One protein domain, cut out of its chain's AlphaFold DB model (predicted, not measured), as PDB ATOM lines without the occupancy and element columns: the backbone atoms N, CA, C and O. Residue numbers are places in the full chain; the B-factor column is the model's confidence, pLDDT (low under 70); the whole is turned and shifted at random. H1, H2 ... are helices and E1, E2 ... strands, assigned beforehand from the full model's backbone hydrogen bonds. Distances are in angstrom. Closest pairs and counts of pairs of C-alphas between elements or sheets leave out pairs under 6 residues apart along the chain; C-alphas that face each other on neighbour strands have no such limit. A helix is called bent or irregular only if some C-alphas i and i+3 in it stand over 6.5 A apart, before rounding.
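AT A GLANCE: This is residues 5 to 79 of the 183 residues of the protein "DUF2384 domain-containing protein" of Candidatus Magasanikbacteria bacterium CG10_big_fil_rev_8_21_14_0_10_38_6 (UniProt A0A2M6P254). A twisted sheet of four strands makes a wall, with one helix, H1, slantwise over E3 and E4 on one face and no named helix on the other. Residues 60 to 65 of H1 stick out free, and residues 66 to 79 follow as a long stretch with no named element. The printed part has 75 residues, with four named strands and then one named helix; the sheet is antiparallel in the order E1, E2, E3, E4, and the class is mixed. The whole is only just compact, close to loose, with a radius of gyration of the C-alphas of 13.7 A, and spans 39 by 31 by 25 A.

HOW THE PARTS SIT: Begin with E1, residues 5 to 7, a hairpin with E2, residues 12 to 18; N 7 and O 12, 2.8 A, are within hydrogen-bond range. E2 forms the next hairpin with E3, residues 28 to 37; look at N 31 and O 15, 2.7 A. E3 and E4, residues 40 to 45, form another, with N 35 and O 42 at 2.8 A. This is a meander, each strand the antiparallel neighbour of the one before. H1, residues 48 to 65, is on the sheet in two layers, helix on one face, at a height of 9.8 A; on the local plane it stands at 49 degrees to E3. The closest C-alphas of E4 and H1 are Val 45 and Ala 51, 6.1 A. In H1, 12 of 14 O i to N i+4 pairs are within range.

IN THESE COORDINATES: Find C-alpha 5 at (-19.190, 32.304, -56.037), where E1 begins its 6.5 A. E2 is 18.9 A long, E3 26.2 A with a bend of 53 degrees at residue 31, and E4 16.1 A. H1 runs 23.0 A to C-alpha 65 at (-33.731, 29.966, -42.760); it is irregular, with C-alphas 61 and 64 9.4 A apart.

THE WHOLE: The C-alphas farthest apart are Ser 25 and Lys 64, 39.7 A. The printed part has no cut, no link is long, and no printed residue is under 70 in pLDDT.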
ATOM      1  N   GLU A   5     -18.985  32.653 -54.635       88.94
ATOM      2  CA  GLU A   5     -19.190  32.304 -56.037       88.94
ATOM      3  C   GLU A   5     -19.753  30.889 -56.102       88.94
ATOM      4  O   GLU A   5     -19.303  30.014 -55.362       88.94
ATOM      5  N   TYR A   6     -20.779  30.686 -56.926       87.81
ATOM      6  CA  TYR A   6     -21.385  29.372 -57.115       87.81
ATOM      7  C   TYR A   6     -20.630  28.612 -58.202       87.81
ATOM      8  O   TYR A   6     -20.486  29.111 -59.317       87.81
ATOM      9  N   ASP A   7     -20.176  27.412 -57.867       83.62
ATOM     10  CA  ASP A   7     -19.618  26.450 -58.801       83.62
ATOM     11  C   ASP A   7     -20.700  25.423 -59.150       83.62
ATOM     12  O   ASP A   7     -21.071  24.569 -58.340       83.62
ATOM     13  N   ALA A   8     -21.212  25.524 -60.377       76.50
ATOM     14  CA  ALA A   8     -22.247  24.632 -60.882       76.50
ATOM     15  C   ALA A   8     -21.743  23.194 -61.100       76.50
ATOM     16  O   ALA A   8     -22.540  22.265 -61.011       76.50
ATOM     17  N   GLN A   9     -20.444  22.994 -61.357       74.12
ATOM     18  CA  GLN A   9     -19.868  21.660 -61.552       74.12
ATOM     19  C   GLN A   9     -19.700  20.941 -60.212       74.12
ATOM     20  O   GLN A   9     -20.059  19.774 -60.084       74.12
ATOM     21  N   GLY A  10     -19.214  21.657 -59.196       71.62
ATOM     22  CA  GLY A  10     -19.074  21.142 -57.834       71.62
ATOM     23  C   GLY A  10     -20.366  21.144 -57.012       71.62
ATOM     24  O   GLY A  10     -20.361  20.632 -55.893       71.62
ATOM     25  N   SER A  11     -21.451  21.739 -57.529       85.69
ATOM     26  CA  SER A  11     -22.697  22.002 -56.787       85.69
ATOM     27  C   SER A  11     -22.429  22.620 -55.407       85.69
ATOM     28  O   SER A  11     -22.993  22.213 -54.388       85.69
ATOM     29  N   CYS A  12     -21.509  23.587 -55.359       91.12
ATOM     30  CA  CYS A  12     -21.022  24.180 -54.120       91.12
ATOM     31  C   CYS A  12     -20.780  25.685 -54.266       91.12
ATOM     32  O   CYS A  12     -20.639  26.216 -55.366       91.12
ATOM     33  N   TRP A  13     -20.721  26.401 -53.144       93.31
ATOM     34  CA  TRP A  13     -20.305  27.800 -53.115       93.31
ATOM     35  C   TRP A  13     -18.896  27.919 -52.561       93.31
ATOM     36  O   TRP A  13     -18.597  27.431 -51.472       93.31
ATOM     37  N   THR A  14     -18.046  28.651 -53.266       92.94
ATOM     38  CA  THR A  14     -16.684  28.938 -52.827       92.94
ATOM     39  C   THR A  14     -16.625  30.318 -52.186       92.94
ATOM     40  O   THR A  14     -16.986  31.329 -52.792       92.94
ATOM     41  N   TRP A  15     -16.143  30.380 -50.943       93.75
ATOM     42  CA  TRP A  15     -15.890  31.636 -50.241       93.75
ATOM     43  C   TRP A  15     -14.494  32.154 -50.569       93.75
ATOM     44  O   TRP A  15     -13.491  31.562 -50.179       93.75
ATOM     45  N   LEU A  16     -14.426  33.290 -51.256       93.12
ATOM     46  CA  LEU A  16     -13.204  33.881 -51.780       93.12
ATOM     47  C   LEU A  16     -12.829  35.193 -51.089       93.12
ATOM     48  O   LEU A  16     -13.663  35.995 -50.654       93.12
ATOM     49  N   LYS A  17     -11.521  35.439 -51.052       92.00
ATOM     50  CA  LYS A  17     -10.909  36.736 -50.763       92.00
ATOM     51  C   LYS A  17     -10.000  37.121 -51.922       92.00
ATOM     52  O   LYS A  17      -9.211  36.292 -52.353       92.00
ATOM     53  N   LYS A  18     -10.052  38.376 -52.373       90.44
ATOM     54  CA  LYS A  18      -9.144  38.886 -53.411       90.44
ATOM     55  C   LYS A  18      -7.681  38.867 -52.943       90.44
ATOM     56  O   LYS A  18      -7.376  39.302 -51.827       90.44
ATOM     57  N   GLY A  19      -6.808  38.417 -53.833       88.19
ATOM     58  CA  GLY A  19      -5.366  38.299 -53.677       88.19
ATOM     59  C   GLY A  19      -4.935  37.205 -52.705       88.19
ATOM     60  O   GLY A  19      -5.723  36.671 -51.916       88.19
ATOM     61  N   ASN A  20      -3.636  36.926 -52.702       86.38
ATOM     62  CA  ASN A  20      -2.987  36.090 -51.703       86.38
ATOM     63  C   ASN A  20      -1.730  36.794 -51.167       86.38
ATOM     64  O   ASN A  20      -0.900  37.304 -51.914       86.38
ATOM     65  N   ARG A  21      -1.598  36.858 -49.833       82.31
ATOM     66  CA  ARG A  21      -0.478  37.558 -49.175       82.31
ATOM     67  C   ARG A  21       0.870  36.872 -49.406       82.31
ATOM     68  O   ARG A  21       1.892  37.548 -49.365       82.31
ATOM     69  N   ARG A  22       0.874  35.547 -49.572       77.44
ATOM     70  CA  ARG A  22       2.088  34.742 -49.758       77.44
ATOM     71  C   ARG A  22       2.438  34.575 -51.234       77.44
ATOM     72  O   ARG A  22       3.607  34.669 -51.573       77.44
ATOM     73  N   MET A  23       1.441  34.352 -52.087       77.25
ATOM     74  CA  MET A  23       1.626  34.140 -53.527       77.25
ATOM     75  C   MET A  23       1.017  35.319 -54.281       77.25
ATOM     76  O   MET A  23      -0.194  35.383 -54.462       77.25
ATOM     77  N   LYS A  24       1.840  36.296 -54.671       78.31
ATOM     78  CA  LYS A  24       1.336  37.569 -55.213       78.31
ATOM     79  C   LYS A  24       0.720  37.412 -56.599       78.31
ATOM     80  O   LYS A  24      -0.118  38.225 -56.968       78.31
ATOM     81  N   SER A  25       1.128  36.386 -57.344       76.75
ATOM     82  CA  SER A  25       0.550  36.031 -58.643       76.75
ATOM     83  C   SER A  25      -0.874  35.476 -58.574       76.75
ATOM     84  O   SER A  25      -1.497  35.321 -59.620       76.75
ATOM     85  N   TRP A  26      -1.389  35.147 -57.386       82.75
ATOM     86  CA  TRP A  26      -2.731  34.593 -57.239       82.75
ATOM     87  C   TRP A  26      -3.765  35.699 -57.041       82.75
ATOM     88  O   TRP A  26      -3.666  36.510 -56.114       82.75
ATOM     89  N   ASP A  27      -4.810  35.664 -57.865       86.06
ATOM     90  CA  ASP A  27      -5.887  36.659 -57.863       86.06
ATOM     91  C   ASP A  27      -6.836  36.524 -56.668       86.06
ATOM     92  O   ASP A  27      -7.529  37.479 -56.303       86.06
ATOM     93  N   ASN A  28      -6.857  35.358 -56.022       89.50
ATOM     94  CA  ASN A  28      -7.753  35.038 -54.920       89.50
ATOM     95  C   ASN A  28      -7.155  34.028 -53.923       89.50
ATOM     96  O   ASN A  28      -6.188  33.313 -54.176       89.50
ATOM     97  N   THR A  29      -7.765  33.983 -52.742       89.69
ATOM     98  CA  THR A  29      -7.566  32.970 -51.707       89.69
ATOM     99  C   THR A  29      -8.910  32.326 -51.396       89.69
ATOM    100  O   THR A  29      -9.843  33.027 -50.991       89.69
ATOM    101  N   ILE A  30      -8.993  31.001 -51.524       91.88
ATOM    102  CA  ILE A  30     -10.149  30.224 -51.067       91.88
ATOM    103  C   ILE A  30     -10.137  30.184 -49.533       91.88
ATOM    104  O   ILE A  30      -9.173  29.756 -48.889       91.88
ATOM    105  N   LEU A  31     -11.203  30.704 -48.934       92.88
ATOM    106  CA  LEU A  31     -11.410  30.742 -47.492       92.88
ATOM    107  C   LEU A  31     -12.180  29.520 -46.989       92.88
ATOM    108  O   LEU A  31     -11.907  29.085 -45.871       92.88
ATOM    109  N   GLY A  32     -13.069  28.967 -47.811       92.88
ATOM    110  CA  GLY A  32     -13.839  27.760 -47.529       92.88
ATOM    111  C   GLY A  32     -14.775  27.400 -48.673       92.88
ATOM    112  O   GLY A  32     -14.919  28.174 -49.622       92.88
ATOM    113  N   GLN A  33     -15.422  26.251 -48.546       94.12
ATOM    114  CA  GLN A  33     -16.466  25.780 -49.450       94.12
ATOM    115  C   GLN A  33     -17.749  25.518 -48.666       94.12
ATOM    116  O   GLN A  33     -17.709  25.246 -47.467       94.12
ATOM    117  N   ILE A  34     -18.887  25.660 -49.330       94.62
ATOM    118  CA  ILE A  34     -20.210  25.491 -48.740       94.62
ATOM    119  C   ILE A  34     -21.009  24.567 -49.645       94.62
ATOM    120  O   ILE A  34     -21.078  24.788 -50.852       94.62
ATOM    121  N   PHE A  35     -21.635  23.566 -49.051       93.50
ATOM    122  CA  PHE A  35     -22.398  22.534 -49.734       93.50
ATOM    123  C   PHE A  35     -23.789  22.448 -49.122       93.50
ATOM    124  O   PHE A  35     -23.956  22.671 -47.923       93.50
ATOM    125  N   ILE A  36     -24.774  22.068 -49.927       90.81
ATOM    126  CA  ILE A  36     -26.072  21.625 -49.418       90.81
ATOM    127  C   ILE A  36     -26.068  20.099 -49.446       90.81
ATOM    128  O   ILE A  36     -25.839  19.498 -50.495       90.81
ATOM    129  N   ARG A  37     -26.293  19.468 -48.293       89.06
ATOM    130  CA  ARG A  37     -26.419  18.013 -48.154       89.06
ATOM    131  C   ARG A  37     -27.779  17.704 -47.542       89.06
ATOM    132  O   ARG A  37     -27.979  17.859 -46.344       89.06
ATOM    133  N   GLY A  38     -28.739  17.312 -48.378       88.56
ATOM    134  CA  GLY A  38     -30.126  17.157 -47.939       88.56
ATOM    135  C   GLY A  38     -30.678  18.480 -47.402       88.56
ATOM    136  O   GLY A  38     -30.747  19.457 -48.143       88.56
ATOM    137  N   ASN A  39     -31.036  18.511 -46.117       90.19
ATOM    138  CA  ASN A  39     -31.531  19.713 -45.435       90.19
ATOM    139  C   ASN A  39     -30.448  20.443 -44.611       90.19
ATOM    140  O   ASN A  39     -30.760  21.329 -43.818       90.19
ATOM    141  N   GLU A  40     -29.179  20.062 -44.767       92.38
ATOM    142  CA  GLU A  40     -28.055  20.651 -44.041       92.38
ATOM    143  C   GLU A  40     -27.211  21.543 -44.954       92.38
ATOM    144  O   GLU A  40     -26.903  21.196 -46.098       92.38
ATOM    145  N   LEU A  41     -26.787  22.689 -44.420       92.56
ATOM    146  CA  LEU A  41     -25.808  23.562 -45.055       92.56
ATOM    147  C   LEU A  41     -24.443  23.333 -44.401       92.56
ATOM    148  O   LEU A  41     -24.210  23.747 -43.265       92.56
ATOM    149  N   VAL A  42     -23.536  22.681 -45.124       94.12
ATOM    150  CA  VAL A  42     -22.231  22.249 -44.611       94.12
ATOM    151  C   VAL A  42     -21.140  23.184 -45.118       94.12
ATOM    152  O   VAL A  42     -20.961  23.338 -46.323       94.12
ATOM    153  N   GLY A  43     -20.401  23.810 -44.201       93.88
ATOM    154  CA  GLY A  43     -19.260  24.669 -44.518       93.88
ATOM    155  C   GLY A  43     -17.932  24.013 -44.149       93.88
ATOM    156  O   GLY A  43     -17.701  23.719 -42.980       93.88
ATOM    157  N   GLU A  44     -17.033  23.849 -45.117       94.06
ATOM    158  CA  GLU A  44     -15.697  23.284 -44.918       94.06
ATOM    159  C   GLU A  44     -14.626  24.381 -45.007       94.06
ATOM    160  O   GLU A  44     -14.557  25.159 -45.965       94.06
ATOM    161  N   VAL A  45     -13.786  24.476 -43.974       94.31
ATOM    162  CA  VAL A  45     -12.752  25.511 -43.831       94.31
ATOM    163  C   VAL A  45     -11.505  24.947 -43.158       94.31
ATOM    164  O   VAL A  45     -11.566  24.005 -42.379       94.31
ATOM    165  N   ASN A  46     -10.366  25.597 -43.394       89.44
ATOM    166  CA  ASN A  46      -9.070  25.159 -42.865       89.44
ATOM    167  C   ASN A  46      -8.709  25.754 -41.480       89.44
ATOM    168  O   ASN A  46      -7.549  25.737 -41.082       89.44
ATOM    169  N   SER A  47      -9.647  26.392 -40.766       90.50
ATOM    170  CA  SER A  47      -9.408  26.836 -39.381       90.50
ATOM    171  C   SER A  47     -10.695  27.143 -38.619       90.50
ATOM    172  O   SER A  47     -11.691  27.575 -39.206       90.50
ATOM    173  N   LEU A  48     -10.642  27.018 -37.288       91.25
ATOM    174  CA  LEU A  48     -11.750  27.380 -36.398       91.25
ATOM    175  C   LEU A  48     -12.147  28.858 -36.532       91.25
ATOM    176  O   LEU A  48     -13.330  29.179 -36.608       91.25
ATOM    177  N   GLU A  49     -11.169  29.764 -36.640       93.69
ATOM    178  CA  GLU A  49     -11.436  31.192 -36.869       93.69
ATOM    179  C   GLU A  49     -12.282  31.405 -38.136       93.69
ATOM    180  O   GLU A  49     -13.251  32.170 -38.137       93.69
ATOM    181  N   ARG A  50     -11.961  30.696 -39.227       93.44
ATOM    182  CA  ARG A  50     -12.742  30.765 -40.466       93.44
ATOM    183  C   ARG A  50     -14.124  30.145 -40.299       93.44
ATOM    184  O   ARG A  50     -15.060  30.684 -40.881       93.44
ATOM    185  N   ALA A  51     -14.269  29.090 -39.497       94.62
ATOM    186  CA  ALA A  51     -15.557  28.440 -39.248       94.62
ATOM    187  C   ALA A  51     -16.513  29.390 -38.522       94.62
ATOM    188  O   ALA A  51     -17.641  29.596 -38.963       94.62
ATOM    189  N   LEU A  52     -16.028  30.068 -37.479       94.69
ATOM    190  CA  LEU A  52     -16.796  31.082 -36.750       94.69
ATOM    191  C   LEU A  52     -17.188  32.257 -37.654       94.69
ATOM    192  O   LEU A  52     -18.331  32.718 -37.635       94.69
ATOM    193  N   ARG A  53     -16.263  32.721 -38.501       94.50
ATOM    194  CA  ARG A  53     -16.558  33.778 -39.480       94.50
ATOM    195  C   ARG A  53     -17.591  33.334 -40.511       94.50
ATOM    196  O   ARG A  53     -18.461  34.130 -40.860       94.50
ATOM    197  N   LEU A  54     -17.503  32.097 -40.992       93.75
ATOM    198  CA  LEU A  54     -18.452  31.533 -41.943       93.75
ATOM    199  C   LEU A  54     -19.840  31.378 -41.309       93.75
ATOM    200  O   LEU A  54     -20.811  31.842 -41.900       93.75
ATOM    201  N   LYS A  55     -19.924  30.850 -40.081       93.75
ATOM    202  CA  LYS A  55     -21.158  30.781 -39.281       93.75
ATOM    203  C   LYS A  55     -21.848  32.140 -39.211       93.75
ATOM    204  O   LYS A  55     -23.007  32.258 -39.596       93.75
ATOM    205  N   ASN A  56     -21.134  33.175 -38.765       92.88
ATOM    206  CA  ASN A  56     -21.702  34.519 -38.636       92.88
ATOM    207  C   ASN A  56     -22.177  35.058 -39.987       92.88
ATOM    208  O   ASN A  56     -23.239  35.667 -40.090       92.88
ATOM    209  N   LYS A  57     -21.400  34.807 -41.041       91.88
ATOM    210  CA  LYS A  57     -21.734  35.230 -42.397       91.88
ATOM    211  C   LYS A  57     -23.025  34.566 -42.890       91.88
ATOM    212  O   LYS A  57     -23.874  35.268 -43.435       91.88
ATOM    213  N   LEU A  58     -23.183  33.260 -42.675       91.81
ATOM    214  CA  LEU A  58     -24.383  32.500 -43.029       91.81
ATOM    215  C   LEU A  58     -25.598  32.939 -42.207       91.81
ATOM    216  O   LEU A  58     -26.635  33.228 -42.794       91.81
ATOM    217  N   ALA A  59     -25.445  33.096 -40.890       91.06
ATOM    218  CA  ALA A  59     -26.516  33.553 -40.008       91.06
ATOM    219  C   ALA A  59     -27.043  34.945 -40.398       91.06
ATOM    220  O   ALA A  59     -28.248  35.148 -40.483       91.06
ATOM    221  N   ILE A  60     -26.153  35.895 -40.708       91.25
ATOM    222  CA  ILE A  60     -26.553  37.238 -41.158       91.25
ATOM    223  C   ILE A  60     -27.245  37.187 -42.527       91.25
ATOM    224  O   ILE A  60     -28.185  37.936 -42.768       91.25
ATOM    225  N   GLY A  61     -26.760  36.347 -43.447       89.31
ATOM    226  CA  GLY A  61     -27.260  36.329 -44.822       89.31
ATOM    227  C   GLY A  61     -28.547  35.536 -45.034       89.31
ATOM    228  O   GLY A  61     -29.326  35.902 -45.905       89.31
ATOM    229  N   LEU A  62     -28.747  34.460 -44.275       90.19
ATOM    230  CA  LEU A  62     -29.892  33.553 -44.404       90.19
ATOM    231  C   LEU A  62     -30.904  33.731 -43.262       90.19
ATOM    232  O   LEU A  62     -32.043  33.277 -43.363       90.19
ATOM    233  N   GLY A  63     -30.517  34.419 -42.185       90.00
ATOM    234  CA  GLY A  63     -31.397  34.738 -41.068       90.00
ATOM    235  C   GLY A  63     -32.042  33.488 -40.478       90.00
ATOM    236  O   GLY A  63     -31.362  32.528 -40.131       90.00
ATOM    237  N   LYS A  64     -33.375  33.499 -40.399       91.00
ATOM    238  CA  LYS A  64     -34.180  32.419 -39.806       91.00
ATOM    239  C   LYS A  64     -34.246  31.142 -40.655       91.00
ATOM    240  O   LYS A  64     -34.788  30.152 -40.181       91.00
ATOM    241  N   MET A  65     -33.729  31.150 -41.888       89.81
ATOM    242  CA  MET A  65     -33.731  29.966 -42.760       89.81
ATOM    243  C   MET A  65     -32.721  28.903 -42.321       89.81
ATOM    244  O   MET A  65     -32.803  27.765 -42.769       89.81
ATOM    245  N   VAL A  66     -31.754  29.272 -41.478       91.12
ATOM    246  CA  VAL A  66     -30.727  28.360 -40.979       91.12
ATOM    247  C   VAL A  66     -30.656  28.438 -39.465       91.12
ATOM    248  O   VAL A  66     -30.733  29.514 -38.873       91.12
ATOM    249  N   VAL A  67     -30.459  27.286 -38.836       92.38
ATOM    250  CA  VAL A  67     -30.143  27.182 -37.413       92.38
ATOM    251  C   VAL A  67     -28.735  26.620 -37.310       92.38
ATOM    252  O   VAL A  67     -28.361  25.708 -38.043       92.38
ATOM    253  N   PHE A  68     -27.925  27.216 -36.441       93.94
ATOM    254  CA  PHE A  68     -26.590  26.699 -36.186       93.94
ATOM    255  C   PHE A  68     -26.692  25.370 -35.436       93.94
ATOM    256  O   PHE A  68     -27.233  25.351 -34.335       93.94
ATOM    257  N   ASP A  69     -26.135  24.312 -36.019       94.00
ATOM    258  CA  ASP A  69     -26.006  23.004 -35.374       94.00
ATOM    259  C   ASP A  69     -24.688  22.924 -34.584       94.00
ATOM    260  O   ASP A  69     -24.664  23.102 -33.365       94.00
ATOM    261  N   ARG A  70     -23.555  22.760 -35.284       93.62
ATOM    262  CA  ARG A  70     -22.235  22.582 -34.657       93.62
ATOM    263  C   ARG A  70     -21.063  23.020 -35.534       93.62
ATOM    264  O   ARG A  70     -21.224  23.394 -36.693       93.62
ATOM    265  N   ILE A  71     -19.864  22.971 -34.951       93.44
ATOM    266  CA  ILE A  71     -18.584  23.024 -35.667       93.44
ATOM    267  C   ILE A  71     -17.806  21.773 -35.277       93.44
ATOM    268  O   ILE A  71     -17.388  21.648 -34.128       93.44
ATOM    269  N   ASP A  72     -17.578  20.891 -36.242       89.62
ATOM    270  CA  ASP A  72     -16.678  19.757 -36.073       89.62
ATOM    271  C   ASP A  72     -15.269  20.158 -36.521       89.62
ATOM    272  O   ASP A  72     -15.056  20.620 -37.645       89.62
ATOM    273  N   SER A  73     -14.288  19.986 -35.636       86.50
ATOM    274  CA  SER A  73     -12.871  20.139 -35.966       86.50
ATOM    275  C   SER A  73     -12.220  18.765 -35.944       86.50
ATOM    276  O   SER A  73     -12.385  18.012 -34.988       86.50
ATOM    277  N   LYS A  74     -11.512  18.429 -37.021       81.88
ATOM    278  CA  LYS A  74     -10.735  17.196 -37.114       81.88
ATOM    279  C   LYS A  74      -9.270  17.551 -37.241       81.88
ATOM    280  O   LYS A  74      -8.898  18.321 -38.129       81.88
ATOM    281  N   ASP A  75      -8.455  16.946 -36.391       79.31
ATOM    282  CA  ASP A  75      -7.016  16.980 -36.576       79.31
ATOM    283  C   ASP A  75      -6.647  16.212 -37.837       79.31
ATOM    284  O   ASP A  75      -7.160  15.122 -38.100       79.31
ATOM    285  N   PHE A  76      -5.714  16.768 -38.605       72.81
ATOM    286  CA  PHE A  76      -5.225  16.129 -39.822       72.81
ATOM    287  C   PHE A  76      -4.695  14.712 -39.547       72.81
ATOM    288  O   PHE A  76      -4.930  13.800 -40.331       72.81
ATOM    289  N   ALA A  77      -4.047  14.506 -38.394       79.38
ATOM    290  CA  ALA A  77      -3.533  13.202 -37.976       79.38
ATOM    291  C   ALA A  77      -4.632  12.164 -37.682       79.38
ATOM    292  O   ALA A  77      -4.368  10.967 -37.753       79.38
ATOM    293  N   ALA A  78      -5.851  12.610 -37.363       80.69
ATOM    294  CA  ALA A  78      -7.001  11.754 -37.085       80.69
ATOM    295  C   ALA A  78      -7.872  11.503 -38.329       80.69
ATOM    296  O   ALA A  78      -8.874  10.788 -38.247       80.69
ATOM    297  N   MET A  79      -7.531  12.095 -39.481       78.38
ATOM    298  CA  MET A  79      -8.254  11.824 -40.719       78.38
ATOM    299  C   MET A  79      -7.982  10.390 -41.192       78.38
ATOM    300  O   MET A  79      -6.834   9.937 -41.151       78.38
TER     301      MET A  79